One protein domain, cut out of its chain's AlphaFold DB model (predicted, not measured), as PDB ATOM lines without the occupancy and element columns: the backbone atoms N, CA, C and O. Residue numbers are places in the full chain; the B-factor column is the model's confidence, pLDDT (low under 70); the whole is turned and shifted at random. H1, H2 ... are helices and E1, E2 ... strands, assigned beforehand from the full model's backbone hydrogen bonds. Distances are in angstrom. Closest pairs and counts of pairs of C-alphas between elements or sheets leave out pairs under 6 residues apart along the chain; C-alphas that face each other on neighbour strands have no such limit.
ATOM      1  N   ASP A  27     154.115 121.291 110.396       92.94
ATOM      2  CA  ASP A  27     154.399 120.230 111.369       92.94
ATOM      3  C   ASP A  27     153.449 119.032 111.214       92.94
ATOM      4  O   ASP A  27     153.871 117.875 111.242       92.94
ATOM      5  N   ILE A  28     152.166 119.293 110.960       93.19
ATOM      6  CA  ILE A  28     151.168 118.246 110.711       93.19
ATOM      7  C   ILE A  28     151.416 117.553 109.368       93.19
ATOM      8  O   ILE A  28     151.227 116.338 109.256       93.19
ATOM      9  N   CYS A  29     151.862 118.300 108.354       93.38
ATOM     10  CA  CYS A  29     152.259 117.715 107.074       93.38
ATOM     11  C   CYS A  29     153.487 116.823 107.227       93.38
ATOM     12  O   CYS A  29     153.481 115.707 106.714       93.38
ATOM     13  N   GLU A  30     154.495 117.271 107.976       93.44
ATOM     14  CA  GLU A  30     155.715 116.506 108.222       93.44
ATOM     15  C   GLU A  30     155.406 115.174 108.914       93.44
ATOM     16  O   GLU A  30     155.900 114.131 108.485       93.44
ATOM     17  N   VAL A  31     154.534 115.183 109.929       94.56
ATOM     18  CA  VAL A  31     154.087 113.957 110.610       94.56
ATOM     19  C   VAL A  31     153.372 113.016 109.638       94.56
ATOM     20  O   VAL A  31     153.692 111.827 109.582       94.56
ATOM     21  N   ALA A  32     152.414 113.524 108.857       93.81
ATOM     22  CA  ALA A  32     151.620 112.694 107.953       93.81
ATOM     23  C   ALA A  32     152.443 112.120 106.784       93.81
ATOM     24  O   ALA A  32     152.292 110.948 106.446       93.81
ATOM     25  N   GLU A  33     153.313 112.921 106.168       95.38
ATOM     26  CA  GLU A  33     154.029 112.559 104.934       95.38
ATOM     27  C   GLU A  33     155.302 111.739 105.203       95.38
ATOM     28  O   GLU A  33     155.677 110.910 104.371       95.38
ATOM     29  N   ASN A  34     155.923 111.883 106.383       95.69
ATOM     30  CA  ASN A  34     157.086 111.077 106.781       95.69
ATOM     31  C   ASN A  34     156.738 109.799 107.555       95.69
ATOM     32  O   ASN A  34     157.641 109.013 107.855       95.69
ATOM     33  N   SER A  35     155.460 109.569 107.863       96.00
ATOM     34  CA  SER A  35     155.022 108.326 108.501       96.00
ATOM     35  C   SER A  35     155.445 107.095 107.680       96.00
ATOM     36  O   SER A  35     155.437 107.087 106.444       96.00
ATOM     37  N   ASP A  36     155.834 106.029 108.378       96.94
ATOM     38  CA  ASP A  36     156.157 104.736 107.768       96.94
ATOM     39  C   ASP A  36     154.902 104.010 107.259       96.94
ATOM     40  O   ASP A  36     154.987 103.245 106.293       96.94
ATOM     41  N   LEU A  37     153.743 104.317 107.850       96.88
ATOM     42  CA  LEU A  37     152.421 103.874 107.431       96.88
ATOM     43  C   LEU A  37     151.358 104.950 107.699       96.88
ATOM     44  O   LEU A  37     151.225 105.452 108.813       96.88
ATOM     45  N   VAL A  38     150.528 105.230 106.695       96.56
ATOM     46  CA  VAL A  38     149.311 106.038 106.817       96.56
ATOM     47  C   VAL A  38     148.096 105.136 106.632       96.56
ATOM     48  O   VAL A  38     148.010 104.381 105.666       96.56
ATOM     49  N   ILE A  39     147.129 105.224 107.542       96.88
ATOM     50  CA  ILE A  39     145.836 104.549 107.395       96.88
ATOM     51  C   ILE A  39     144.785 105.619 107.154       96.88
ATOM     52  O   ILE A  39     144.581 106.499 107.992       96.88
ATOM     53  N   SER A  40     144.127 105.552 106.003       95.44
ATOM     54  CA  SER A  40     143.179 106.564 105.572       95.44
ATOM     55  C   SER A  40     141.782 105.961 105.414       95.44
ATOM     56  O   SER A  40     141.608 104.859 104.899       95.44
ATOM     57  N   PHE A  41     140.771 106.657 105.938       95.12
ATOM     58  CA  PHE A  41     139.384 106.191 105.967       95.12
ATOM     59  C   PHE A  41     138.501 107.112 105.131       95.12
ATOM     60  O   PHE A  41     138.431 108.313 105.398       95.12
ATOM     61  N   GLY A  42     137.801 106.553 104.139       92.88
ATOM     62  CA  GLY A  42     136.801 107.276 103.341       92.88
ATOM     63  C   GLY A  42     137.367 108.492 102.603       92.88
ATOM     64  O   GLY A  42     136.671 109.480 102.375       92.88
ATOM     65  N   THR A  43     138.650 108.444 102.274       92.25
ATOM     66  CA  THR A  43     139.429 109.576 101.800       92.25
ATOM     67  C   THR A  43     139.163 109.878 100.327       92.25
ATOM     68  O   THR A  43     139.389 109.056  99.446       92.25
ATOM     69  N   ILE A  44     138.694 111.095 100.032       93.06
ATOM     70  CA  ILE A  44     138.493 111.567  98.655       93.06
ATOM     71  C   ILE A  44     139.658 112.483  98.290       93.06
ATOM     72  O   ILE A  44     139.788 113.567  98.858       93.06
ATOM     73  N   ARG A  45     140.493 112.079  97.329       91.25
ATOM     74  CA  ARG A  45     141.626 112.880  96.830       91.25
ATOM     75  C   ARG A  45     141.188 113.929  95.802       91.25
ATOM     76  O   ARG A  45     141.562 113.863  94.636       91.25
ATOM     77  N   SER A  46     140.373 114.885  96.238       94.19
ATOM     78  CA  SER A  46     140.069 116.094  95.463       94.19
ATOM     79  C   SER A  46     141.116 117.185  95.697       94.19
ATOM     80  O   SER A  46     141.858 117.150  96.680       94.19
ATOM     81  N   ASP A  47     141.145 118.184  94.820       93.81
ATOM     82  CA  ASP A  47     141.901 119.431  94.987       93.81
ATOM     83  C   ASP A  47     141.678 120.077  96.368       93.81
ATOM     84  O   ASP A  47     142.640 120.405  97.064       93.81
ATOM     85  N   ILE A  48     140.424 120.160  96.826       92.81
ATOM     86  CA  ILE A  48     140.051 120.708  98.141       92.81
ATOM     87  C   ILE A  48     140.676 119.904  99.291       92.81
ATOM     88  O   ILE A  48     141.155 120.482 100.265       92.81
ATOM     89  N   ASN A  49     140.684 118.574  99.187       92.69
ATOM     90  CA  ASN A  49     141.162 117.678 100.246       92.69
ATOM     91  C   ASN A  49     142.671 117.422 100.232       92.69
ATOM     92  O   ASN A  49     143.188 116.810 101.175       92.69
ATOM     93  N   THR A  50     143.341 117.830  99.156       94.00
ATOM     94  CA  THR A  50     144.783 117.670  98.951       94.00
ATOM     95  C   THR A  50     145.535 118.994  99.022       94.00
ATOM     96  O   THR A  50     146.712 119.034  98.673       94.00
ATOM     97  N   GLY A  51     144.866 120.073  99.440       93.44
ATOM     98  CA  GLY A  51     145.480 121.393  99.518       93.44
ATOM     99  C   GLY A  51     146.003 121.860  98.170       93.44
ATOM    100  O   GLY A  51     147.178 122.196  98.068       93.44
ATOM    101  N   ALA A  52     145.164 121.802  97.131       95.31
ATOM    102  CA  ALA A  52     145.554 122.058  95.745       95.31
ATOM    103  C   ALA A  52     146.699 121.143  95.263       95.31
ATOM    104  O   ALA A  52     147.673 121.608  94.676       95.31
ATOM    105  N   PHE A  53     146.557 119.830  95.491       94.25
ATOM    106  CA  PHE A  53     147.505 118.789  95.061       94.25
ATOM    107  C   PHE A  53     148.892 118.855  95.716       94.25
ATOM    108  O   PHE A  53     149.869 118.381  95.144       94.25
ATOM    109  N   THR A  54     148.987 119.419  96.920       95.25
ATOM    110  CA  THR A  54     150.254 119.518  97.659       95.25
ATOM    111  C   THR A  54     150.552 118.304  98.535       95.25
ATOM    112  O   THR A  54     151.699 118.121  98.916       95.25
ATOM    113  N   VAL A  55     149.557 117.463  98.838       94.94
ATOM    114  CA  VAL A  55     149.723 116.221  99.622       94.94
ATOM    115  C   VAL A  55     150.772 115.283  99.010       94.94
ATOM    116  O   VAL A  55     150.634 114.882  97.853       94.94
ATOM    117  N   GLN A  56     151.745 114.841  99.814       94.56
ATOM    118  CA  GLN A  56     152.804 113.897  99.419       94.56
ATOM    119  C   GLN A  56     152.793 112.599 100.242       94.56
ATOM    120  O   GLN A  56     153.791 112.197 100.835       94.56
ATOM    121  N   ILE A  57     151.665 111.892 100.257       94.00
ATOM    122  CA  ILE A  57     151.597 110.552 100.860       94.00
ATOM    123  C   ILE A  57     152.035 109.508  99.830       94.00
ATOM    124  O   ILE A  57     151.449 109.414  98.749       94.00
ATOM    125  N   ASN A  58     153.036 108.692 100.173       92.94
ATOM    126  CA  ASN A  58     153.459 107.564  99.344       92.94
ATOM    127  C   ASN A  58     152.352 106.485  99.313       92.94
ATOM    128  O   ASN A  58     152.085 105.890 100.359       92.94
ATOM    129  N   PRO A  59     151.764 106.157  98.145       90.12
ATOM    130  CA  PRO A  59     150.684 105.170  98.051       90.12
ATOM    131  C   PRO A  59     151.070 103.772  98.548       90.12
ATOM    132  O   PRO A  59     150.227 103.047  99.059       90.12
ATOM    133  N   VAL A  60     152.351 103.392  98.451       93.69
ATOM    134  CA  VAL A  60     152.842 102.090  98.940       93.69
ATOM    135  C   VAL A  60     152.852 102.027 100.471       93.69
ATOM    136  O   VAL A  60     152.786 100.945 101.049       93.69
ATOM    137  N   ARG A  61     152.921 103.187 101.133       95.31
ATOM    138  CA  ARG A  61     152.860 103.334 102.594       95.31
ATOM    139  C   ARG A  61     151.465 103.714 103.077       95.31
ATOM    140  O   ARG A  61     151.315 104.117 104.224       95.31
ATOM    141  N   GLU A  62     150.451 103.623 102.225       96.44
ATOM    142  CA  GLU A  62     149.082 103.944 102.592       96.44
ATOM    143  C   GLU A  62     148.197 102.699 102.525       96.44
ATOM    144  O   GLU A  62     148.167 101.983 101.526       96.44
ATOM    145  N   ILE A  63     147.431 102.477 103.591       97.88
ATOM    146  CA  ILE A  63     146.259 101.604 103.567       97.88
ATOM    147  C   ILE A  63     145.036 102.508 103.439       97.88
ATOM    148  O   ILE A  63     144.683 103.210 104.389       97.88
ATOM    149  N   SER A  64     144.398 102.494 102.268       96.50
ATOM    150  CA  SER A  64     143.202 103.297 101.996       96.50
ATOM    151  C   SER A  64     141.953 102.436 102.116       96.50
ATOM    152  O   SER A  64     141.762 101.486 101.353       96.50
ATOM    153  N   ILE A  65     141.102 102.753 103.088       96.88
ATOM    154  CA  ILE A  65     139.872 102.021 103.387       96.88
ATOM    155  C   ILE A  65     138.689 102.797 102.814       96.88
ATOM    156  O   ILE A  65     138.365 103.900 103.262       96.88
ATOM    157  N   HIS A  66     138.006 102.179 101.857       94.81
ATOM    158  CA  HIS A  66     136.780 102.676 101.249       94.81
ATOM    159  C   HIS A  66     135.593 101.768 101.614       94.81
ATOM    160  O   HIS A  66     135.787 100.640 102.072       94.81
ATOM    161  N   PRO A  67     134.342 102.234 101.439       93.56
ATOM    162  CA  PRO A  67     133.161 101.438 101.779       93.56
ATOM    163  C   PRO A  67     133.062 100.086 101.054       93.56
ATOM    164  O   PRO A  67     132.477  99.147 101.585       93.56
ATOM    165  N   ASP A  68     133.602  99.995  99.842       94.75
ATOM    166  CA  ASP A  68     133.478  98.858  98.928       94.75
ATOM    167  C   ASP A  68     134.813  98.155  98.634       94.75
ATOM    168  O   ASP A  68     134.829  97.087  98.025       94.75
ATOM    169  N   HIS A  69     135.940  98.719  99.062       95.44
ATOM    170  CA  HIS A  69     137.254  98.124  98.850       95.44
ATOM    171  C   HIS A  69     138.298  98.651  99.834       95.44
ATOM    172  O   HIS A  69     138.141  99.705 100.447       95.44
ATOM    173  N   VAL A  70     139.404  97.924  99.951       97.19
ATOM    174  CA  VAL A  70     140.606  98.366 100.659       97.19
ATOM    175  C   VAL A  70     141.784  98.298  99.696       97.19
ATOM    176  O   VAL A  70     141.980  97.281  99.036       97.19
ATOM    177  N   HIS A  71     142.566  99.371  99.610       96.19
ATOM    178  CA  HIS A  71     143.802  99.419  98.833       96.19
ATOM    179  C   HIS A  71     145.001  99.290  99.779       96.19
ATOM    180  O   HIS A  71     145.124 100.072 100.724       96.19
ATOM    181  N   ILE A  72     145.851  98.287  99.548       96.44
ATOM    182  CA  ILE A  72     147.050  97.997 100.342       96.44
ATOM    183  C   ILE A  72     148.224  97.812  99.385       96.44
ATOM    184  O   ILE A  72     148.299  96.815  98.663       96.44
ATOM    185  N   GLY A  73     149.169  98.752  99.393       91.75
ATOM    186  CA  GLY A  73     150.320  98.692  98.496       91.75
ATOM    187  C   GLY A  73     149.885  98.739  97.032       91.75
ATOM    188  O   GLY A  73     149.471  99.783  96.548       91.75
ATOM    189  N   HIS A  74     150.015  97.617  96.321       92.62
ATOM    190  CA  HIS A  74     149.597  97.489  94.917       92.62
ATOM    191  C   HIS A  74     148.314  96.659  94.744       92.62
ATOM    192  O   HIS A  74     147.881  96.425  93.618       92.62
ATOM    193  N   GLU A  75     147.728  96.187  95.844       95.44
ATOM    194  CA  GLU A  75     146.594  95.269  95.833       95.44
ATOM    195  C   GLU A  75     145.310  95.985  96.238       95.44
ATOM    196  O   GLU A  75     145.259  96.683  97.254       95.44
ATOM    197  N   VAL A  76     144.245  95.765  95.467       95.69
ATOM    198  CA  VAL A  76     142.897  96.243  95.789       95.69
ATOM    199  C   VAL A  76     142.035  95.050  96.172       95.69
ATOM    200  O   VAL A  76     141.735  94.181  95.357       95.69
ATOM    201  N   ILE A  77     141.608  95.027  97.429       96.25
ATOM    202  CA  ILE A  77     140.729  94.005  97.985       96.25
ATOM    203  C   ILE A  77     139.304  94.545  97.932       96.25
ATOM    204  O   ILE A  77     138.915  95.371  98.758       96.25
ATOM    205  N   SER A  78     138.511  94.088  96.965       94.81
ATOM    206  CA  SER A  78     137.084  94.406  96.920       94.81
ATOM    207  C   SER A  78     136.355  93.721  98.073       94.81
ATOM    208  O   SER A  78     136.428  92.502  98.246       94.81
ATOM    209  N   LEU A  79     135.613  94.504  98.847       87.00
ATOM    210  CA  LEU A  79     134.659  93.972  99.800       87.00
ATOM    211  C   LEU A  79     133.429  93.574  98.986       87.00
ATOM    212  O   LEU A  79     132.837  94.395  98.286       87.00
TER     213      LEU A  79
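Overview. This is residues 27 to 79 of the 92 residues of the protein "TPP_enzyme_M domain-containing protein" of Desulfovibrio sp. S3730MH75 (UniProt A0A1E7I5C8). What does a first look show? A small, nearly flat sheet of four short strands makes one end of the domain; beyond its edge strand E1 lie the short helix H1 and a wide loop, residues 42 to 61, which leaves the end of E1 and swings back to the start of E2. The longest axis runs from H1 across the sheet to E4. What is it made of? The printed part has 53 residues with one named helix and four named strands, along the chain H1 E1 E2 E3 E4; the mixed sheet has the order E1 E2 E3 E4, and the class is mixed, helices and strands, with under half of the residues in named elements. How large is it? It is only just compact, close to loose, with a radius of gyration of the C-alphas of 11.5 A and spans of 34 by 24 by 15 A.

Arrangement. How are the inner strands paired? E2, residues 62 to 65, and E3, residues 69 to 72, are a hairpin, antiparallel at 170 degrees, with N 64 and O 71 within hydrogen-bond range at 3.0 A. What stands at the edges? E4, residues 75 to 78, forms a hairpin with E3 at 164 degrees, with N 77 and O 70 at 2.8 A; E2, E3 and E4 are a meander, each strand the antiparallel neighbour of the one before. E1, residues 38 to 41, is parallel to E2 at 15 degrees, with N 65 and O 40 at 2.8 A. Where is the helix? H1, residues 27 to 34, is not on the sheet; its closest C-alpha pair with E1 is Ala 32 and Val 38, 7.1 A. In H1 every O i to N i+4 pair is within hydrogen-bond range.

Along the chain. Where do the strands run? E1 spans 10.0 A from C-alpha 38 at (149.311, 106.038, 106.817), E2 9.4 A, E3 9.9 A and E4 9.6 A, ending at C-alpha 78 at (137.084, 94.406, 96.920). Where is H1? Its residues 27 to 34 span 10.6 A from C-alpha 27 at (154.399, 120.230, 111.369).

Size, cuts and confidence. How far does it reach? The two C-alphas farthest apart are those of Asp 27 and Leu 79, 34.8 A. Which links are long? The link E1 to E2, 20 residues, is long; the links H1 to E1, E2 to E3 and E3 to E4 are tight. Is there a cut or low confidence? The printed part has no cut, its mean pLDDT is 94.5, and no printed residue is under 70.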